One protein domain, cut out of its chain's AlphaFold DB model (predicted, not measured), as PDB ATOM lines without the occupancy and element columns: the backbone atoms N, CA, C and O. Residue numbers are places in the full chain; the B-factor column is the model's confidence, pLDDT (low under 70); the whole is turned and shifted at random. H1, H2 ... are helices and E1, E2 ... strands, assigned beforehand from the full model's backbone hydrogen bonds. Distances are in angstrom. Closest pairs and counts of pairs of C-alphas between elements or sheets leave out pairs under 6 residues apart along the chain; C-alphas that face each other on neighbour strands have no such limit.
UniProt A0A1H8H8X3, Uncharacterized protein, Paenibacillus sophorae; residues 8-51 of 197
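This is residues 8 to 51 of the 197 residues of an uncharacterized protein of Paenibacillus sophorae (UniProt A0A1H8H8X3). A small head, made of the two-strand hairpin E1 and E2 and the loop after it, sits at one end of a single long helix, H1, and residues 29 to 51 stick out from it as a free arm. A short stretch, residues 22 to 23, folds back along E2 before the helix begins. The printed part has 44 residues with two named strands and one named helix, in the order E1, E2, H1; the sheet has the order E1 - E2 and is antiparallel, and the class is mixed, helices and strands. The whole is extended, with a radius of gyration of the C-alphas of 15.5 A, and spans 49 by 18 by 11 A, a rod whose length comes mostly from H1.

Start at E1, residues 8 to 10, which forms a hairpin with E2, residues 13 to 16, through a tight link. The two are antiparallel, with 140 degrees between their directions; look for N 8 and O 15 at 2.9 A, and N 10 and O 13 at 3.0 A, both within hydrogen-bond range. C-alphas 9 and 14 face each other at 4.7 A. Residues 14 to 15 of E2 also pair, antiparallel, with residues 22 to 23. A short link of 8 residues leads to H1, residues 25 to 49; the closest C-alphas of E2 and H1 are those of Ile 14 and Thr 25, 7.3 A apart. E1 and H1 are apart. In H1 every O i to N i+4 pair is within hydrogen-bond range.

Find C-alpha 8 at (0.459, 16.383, 28.137), where E1 begins its 6.3 A. E2 covers 10.0 A from C-alpha 13. From C-alpha 25 at (8.342, 7.654, 27.912), H1 runs 35.9 A to C-alpha 49 at (27.681, 22.713, 54.147).

The C-alphas farthest apart are those of Gly 11 and Gly 51, at 49.7 A. The printed part has no cut, and neither link is long. The mean pLDDT of the printed part is 74.9; residues 27 to 28, 32 and 36 are under 70.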
ATOM      1  N   ASP A   8       1.874  16.729  28.237       74.06
ATOM      2  CA  ASP A   8       0.459  16.383  28.137       74.06
ATOM      3  C   ASP A   8       0.261  15.102  27.324       74.06
ATOM      4  O   ASP A   8       1.053  14.774  26.435       74.06
ATOM      5  N   LYS A   9      -0.787  14.344  27.652       74.62
ATOM      6  CA  LYS A   9      -1.091  13.086  26.964       74.62
ATOM      7  C   LYS A   9      -2.161  13.327  25.907       74.62
ATOM      8  O   LYS A   9      -3.341  13.459  26.229       74.62
ATOM      9  N   ILE A  10      -1.757  13.313  24.639       74.75
ATOM     10  CA  ILE A  10      -2.657  13.481  23.495       74.75
ATOM     11  C   ILE A  10      -2.790  12.125  22.795       74.75
ATOM     12  O   ILE A  10      -1.886  11.649  22.108       74.75
ATOM     13  N   GLY A  11      -3.923  11.455  23.016       77.81
ATOM     14  CA  GLY A  11      -4.129  10.080  22.553       77.81
ATOM     15  C   GLY A  11      -3.166   9.096  23.231       77.81
ATOM     16  O   GLY A  11      -3.191   8.939  24.454       77.81
ATOM     17  N   ASN A  12      -2.321   8.429  22.437       76.25
ATOM     18  CA  ASN A  12      -1.319   7.463  22.916       76.25
ATOM     19  C   ASN A  12       0.102   8.039  23.022       76.25
ATOM     20  O   ASN A  12       1.024   7.297  23.345       76.25
ATOM     21  N   GLN A  13       0.289   9.328  22.750       74.81
ATOM     22  CA  GLN A  13       1.597   9.977  22.738       74.81
ATOM     23  C   GLN A  13       1.697  10.987  23.881       74.81
ATOM     24  O   GLN A  13       0.695  11.592  24.275       74.81
ATOM     25  N   ILE A  14       2.902  11.146  24.426       75.00
ATOM     26  CA  ILE A  14       3.206  12.211  25.380       75.00
ATOM     27  C   ILE A  14       3.899  13.327  24.607       75.00
ATOM     28  O   ILE A  14       4.832  13.067  23.853       75.00
ATOM     29  N   VAL A  15       3.409  14.551  24.767       75.75
ATOM     30  CA  VAL A  15       3.874  15.723  24.025       75.75
ATOM     31  C   VAL A  15       4.397  16.757  25.014       75.75
ATOM     32  O   VAL A  15       3.725  17.046  26.006       75.75
ATOM     33  N   ASP A  16       5.582  17.315  24.759       77.00
ATOM     34  CA  ASP A  16       6.052  18.503  25.477       77.00
ATOM     35  C   ASP A  16       5.215  19.706  25.029       77.00
ATOM     36  O   ASP A  16       5.172  20.068  23.854       77.00
ATOM     37  N   THR A  17       4.497  20.314  25.964       76.69
ATOM     38  CA  THR A  17       3.542  21.397  25.704       76.69
ATOM     39  C   THR A  17       4.222  22.703  25.295       76.69
ATOM     40  O   THR A  17       3.546  23.598  24.790       76.69
ATOM     41  N   HIS A  18       5.535  22.832  25.507       74.94
ATOM     42  CA  HIS A  18       6.326  23.981  25.075       74.94
ATOM     43  C   HIS A  18       6.905  23.801  23.674       74.94
ATOM     44  O   HIS A  18       6.898  24.759  22.902       74.94
ATOM     45  N   THR A  19       7.420  22.614  23.342       79.25
ATOM     46  CA  THR A  19       8.074  22.379  22.040       79.25
ATOM     47  C   THR A  19       7.140  21.762  20.998       79.25
ATOM     48  O   THR A  19       7.383  21.895  19.803       79.25
ATOM     49  N   GLY A  20       6.052  21.121  21.432       75.44
ATOM     50  CA  GLY A  20       5.152  20.351  20.573       75.44
ATOM     51  C   GLY A  20       5.733  19.004  20.130       75.44
ATOM     52  O   GLY A  20       5.135  18.331  19.291       75.44
ATOM     53  N   GLU A  21       6.888  18.606  20.665       80.00
ATOM     54  CA  GLU A  21       7.564  17.368  20.286       80.00
ATOM     55  C   GLU A  21       6.980  16.166  21.033       80.00
ATOM     56  O   GLU A  21       6.674  16.234  22.227       80.00
ATOM     57  N   ILE A  22       6.835  15.048  20.318       77.44
ATOM     58  CA  ILE A  22       6.480  13.758  20.913       77.44
ATOM     59  C   ILE A  22       7.710  13.253  21.656       77.44
ATOM     60  O   ILE A  22       8.760  13.060  21.046       77.44
ATOM     61  N   ILE A  23       7.569  13.025  22.957       73.88
ATOM     62  CA  ILE A  23       8.665  12.569  23.805       73.88
ATOM     63  C   ILE A  23       8.467  11.095  24.145       73.88
ATOM     64  O   ILE A  23       7.361  10.659  24.483       73.88
ATOM     65  N   ASP A  24       9.556  10.332  24.064       77.19
ATOM     66  CA  ASP A  24       9.586   8.955  24.534       77.19
ATOM     67  C   ASP A  24       9.373   8.908  26.057       77.19
ATOM     68  O   ASP A  24       9.961   9.663  26.834       77.19
ATOM     69  N   THR A  25       8.531   7.982  26.499       70.62
ATOM     70  CA  THR A  25       8.342   7.654  27.912       70.62
ATOM     71  C   THR A  25       9.651   7.395  28.661       70.62
ATOM     72  O   THR A  25       9.749   7.773  29.832       70.62
ATOM     73  N   ASP A  26      10.658   6.810  28.007       74.88
ATOM     74  CA  ASP A  26      11.963   6.547  28.618       74.88
ATOM     75  C   ASP A  26      12.788   7.831  28.808       74.88
ATOM     76  O   ASP A  26      13.451   7.994  29.836       74.88
ATOM     77  N   ASP A  27      12.682   8.796  27.889       67.56
ATOM     78  CA  ASP A  27      13.346  10.100  28.010       67.56
ATOM     79  C   ASP A  27      12.713  10.963  29.111       67.56
ATOM     80  O   ASP A  27      13.423  11.643  29.859       67.56
ATOM     81  N   ILE A  28      11.387  10.892  29.278       68.06
ATOM     82  CA  ILE A  28      10.688  11.541  30.399       68.06
ATOM     83  C   ILE A  28      11.143  10.927  31.716       68.06
ATOM     84  O   ILE A  28      11.453  11.650  32.662       68.06
ATOM     85  N   LYS A  29      11.202   9.594  31.783       71.00
ATOM     86  CA  LYS A  29      11.636   8.887  32.985       71.00
ATOM     87  C   LYS A  29      13.071   9.262  33.355       71.00
ATOM     88  O   LYS A  29      13.298   9.618  34.507       71.00
ATOM     89  N   ARG A  30      13.994   9.278  32.386       72.94
ATOM     90  CA  ARG A  30      15.382   9.718  32.599       72.94
ATOM     91  C   ARG A  30      15.449  11.162  33.089       72.94
ATOM     92  O   ARG A  30      16.124  11.425  34.072       72.94
ATOM     93  N   THR A  31      14.708  12.077  32.462       70.56
ATOM     94  CA  THR A  31      14.690  13.496  32.863       70.56
ATOM     95  C   THR A  31      14.180  13.669  34.297       70.56
ATOM     96  O   THR A  31      14.765  14.400  35.089       70.56
ATOM     97  N   VAL A  32      13.112  12.954  34.666       69.19
ATOM     98  CA  VAL A  32      12.577  12.972  36.035       69.19
ATOM     99  C   VAL A  32      13.572  12.368  37.031       69.19
ATOM    100  O   VAL A  32      13.735  12.904  38.125       69.19
ATOM    101  N   GLU A  33      14.239  11.268  36.679       71.44
ATOM    102  CA  GLU A  33      15.269  10.645  37.519       71.44
ATOM    103  C   GLU A  33      16.490  11.559  37.705       71.44
ATOM    104  O   GLU A  33      16.973  11.697  38.829       71.44
ATOM    105  N   GLU A  34      16.950  12.229  36.646       73.06
ATOM    106  CA  GLU A  34      18.044  13.207  36.682       73.06
ATOM    107  C   GLU A  34      17.698  14.428  37.542       73.06
ATOM    108  O   GLU A  34      18.520  14.850  38.360       73.06
ATOM    109  N   ASP A  35      16.478  14.959  37.425       73.06
ATOM    110  CA  ASP A  35      15.999  16.060  38.268       73.06
ATOM    111  C   ASP A  35      15.956  15.642  39.747       73.06
ATOM    112  O   ASP A  35      16.445  16.368  40.617       73.06
ATOM    113  N   LEU A  36      15.427  14.449  40.049       67.56
ATOM    114  CA  LEU A  36      15.381  13.912  41.414       67.56
ATOM    115  C   LEU A  36      16.784  13.694  41.994       67.56
ATOM    116  O   LEU A  36      17.029  14.052  43.145       67.56
ATOM    117  N   LEU A  37      17.712  13.143  41.207       72.25
ATOM    118  CA  LEU A  37      19.115  12.967  41.599       72.25
ATOM    119  C   LEU A  37      19.809  14.307  41.842       72.25
ATOM    120  O   LEU A  37      20.550  14.453  42.814       72.25
ATOM    121  N   THR A  38      19.567  15.294  40.981       75.25
ATOM    122  CA  THR A  38      20.146  16.636  41.105       75.25
ATOM    123  C   THR A  38      19.672  17.316  42.384       75.25
ATOM    124  O   THR A  38      20.496  17.832  43.143       75.25
ATOM    125  N   HIS A  39      18.370  17.259  42.663       71.00
ATOM    126  CA  HIS A  39      17.802  17.786  43.900       71.00
ATOM    127  C   HIS A  39      18.349  17.055  45.136       71.00
ATOM    128  O   HIS A  39      18.849  17.712  46.055       71.00
ATOM    129  N   ALA A  40      18.409  15.717  45.110       70.62
ATOM    130  CA  ALA A  40      18.921  14.934  46.232       70.62
ATOM    131  C   ALA A  40      20.392  15.270  46.525       70.62
ATOM    132  O   ALA A  40      20.764  15.505  47.678       70.62
ATOM    133  N   ASN A  41      21.218  15.382  45.481       76.62
ATOM    134  CA  ASN A  41      22.613  15.804  45.592       76.62
ATOM    135  C   ASN A  41      22.737  17.225  46.154       76.62
ATOM    136  O   ASN A  41      23.615  17.490  46.977       76.62
ATOM    137  N   GLN A  42      21.855  18.143  45.752       81.75
ATOM    138  CA  GLN A  42      21.831  19.507  46.275       81.75
ATOM    139  C   GLN A  42      21.448  19.547  47.762       81.75
ATOM    140  O   GLN A  42      22.023  20.326  48.528       81.75
ATOM    141  N   SER A  43      20.520  18.694  48.190       77.44
ATOM    142  CA  SER A  43      20.141  18.555  49.596       77.44
ATOM    143  C   SER A  43      21.254  17.955  50.446       77.44
ATOM    144  O   SER A  43      21.594  18.538  51.475       77.44
ATOM    145  N   VAL A  44      21.897  16.872  49.994       79.94
ATOM    146  CA  VAL A  44      23.076  16.292  50.667       79.94
ATOM    147  C   VAL A  44      24.193  17.325  50.782       79.94
ATOM    148  O   VAL A  44      24.746  17.522  51.864       79.94
ATOM    149  N   ARG A  45      24.485  18.042  49.692       80.81
ATOM    150  CA  ARG A  45      25.477  19.118  49.691       80.81
ATOM    151  C   ARG A  45      25.120  20.215  50.689       80.81
ATOM    152  O   ARG A  45      25.986  20.622  51.451       80.81
ATOM    153  N   THR A  46      23.860  20.656  50.720       78.62
ATOM    154  CA  THR A  46      23.424  21.663  51.696       78.62
ATOM    155  C   THR A  46      23.657  21.163  53.122       78.62
ATOM    156  O   THR A  46      24.251  21.870  53.927       78.62
ATOM    157  N   LEU A  47      23.197  19.955  53.462       78.75
ATOM    158  CA  LEU A  47      23.362  19.429  54.818       78.75
ATOM    159  C   LEU A  47      24.844  19.326  55.195       78.75
ATOM    160  O   LEU A  47      25.216  19.730  56.295       78.75
ATOM    161  N   SER A  48      25.695  18.902  54.257       79.25
ATOM    162  CA  SER A  48      27.148  18.886  54.440       79.25
ATOM    163  C   SER A  48      27.733  20.284  54.671       79.25
ATOM    164  O   SER A  48      28.599  20.432  55.529       79.25
ATOM    165  N   GLU A  49      27.277  21.310  53.944       80.06
ATOM    166  CA  GLU A  49      27.681  22.713  54.147       80.06
ATOM    167  C   GLU A  49      27.238  23.244  55.523       80.06
ATOM    168  O   GLU A  49      27.913  24.089  56.107       80.06
ATOM    169  N   LEU A  50      26.147  22.705  56.075       74.12
ATOM    170  CA  LEU A  50      25.654  23.000  57.425       74.12
ATOM    171  C   LEU A  50      26.308  22.133  58.516       74.12
ATOM    172  O   LEU A  50      25.913  22.221  59.678       74.12
ATOM    173  N   GLY A  51      27.290  21.295  58.164       73.38
ATOM    174  CA  GLY A  51      27.987  20.408  59.099       73.38
ATOM    175  C   GLY A  51      27.150  19.222  59.589       73.38
ATOM    176  O   GLY A  51      27.487  18.607  60.598       73.38
TER     177      GLY A  51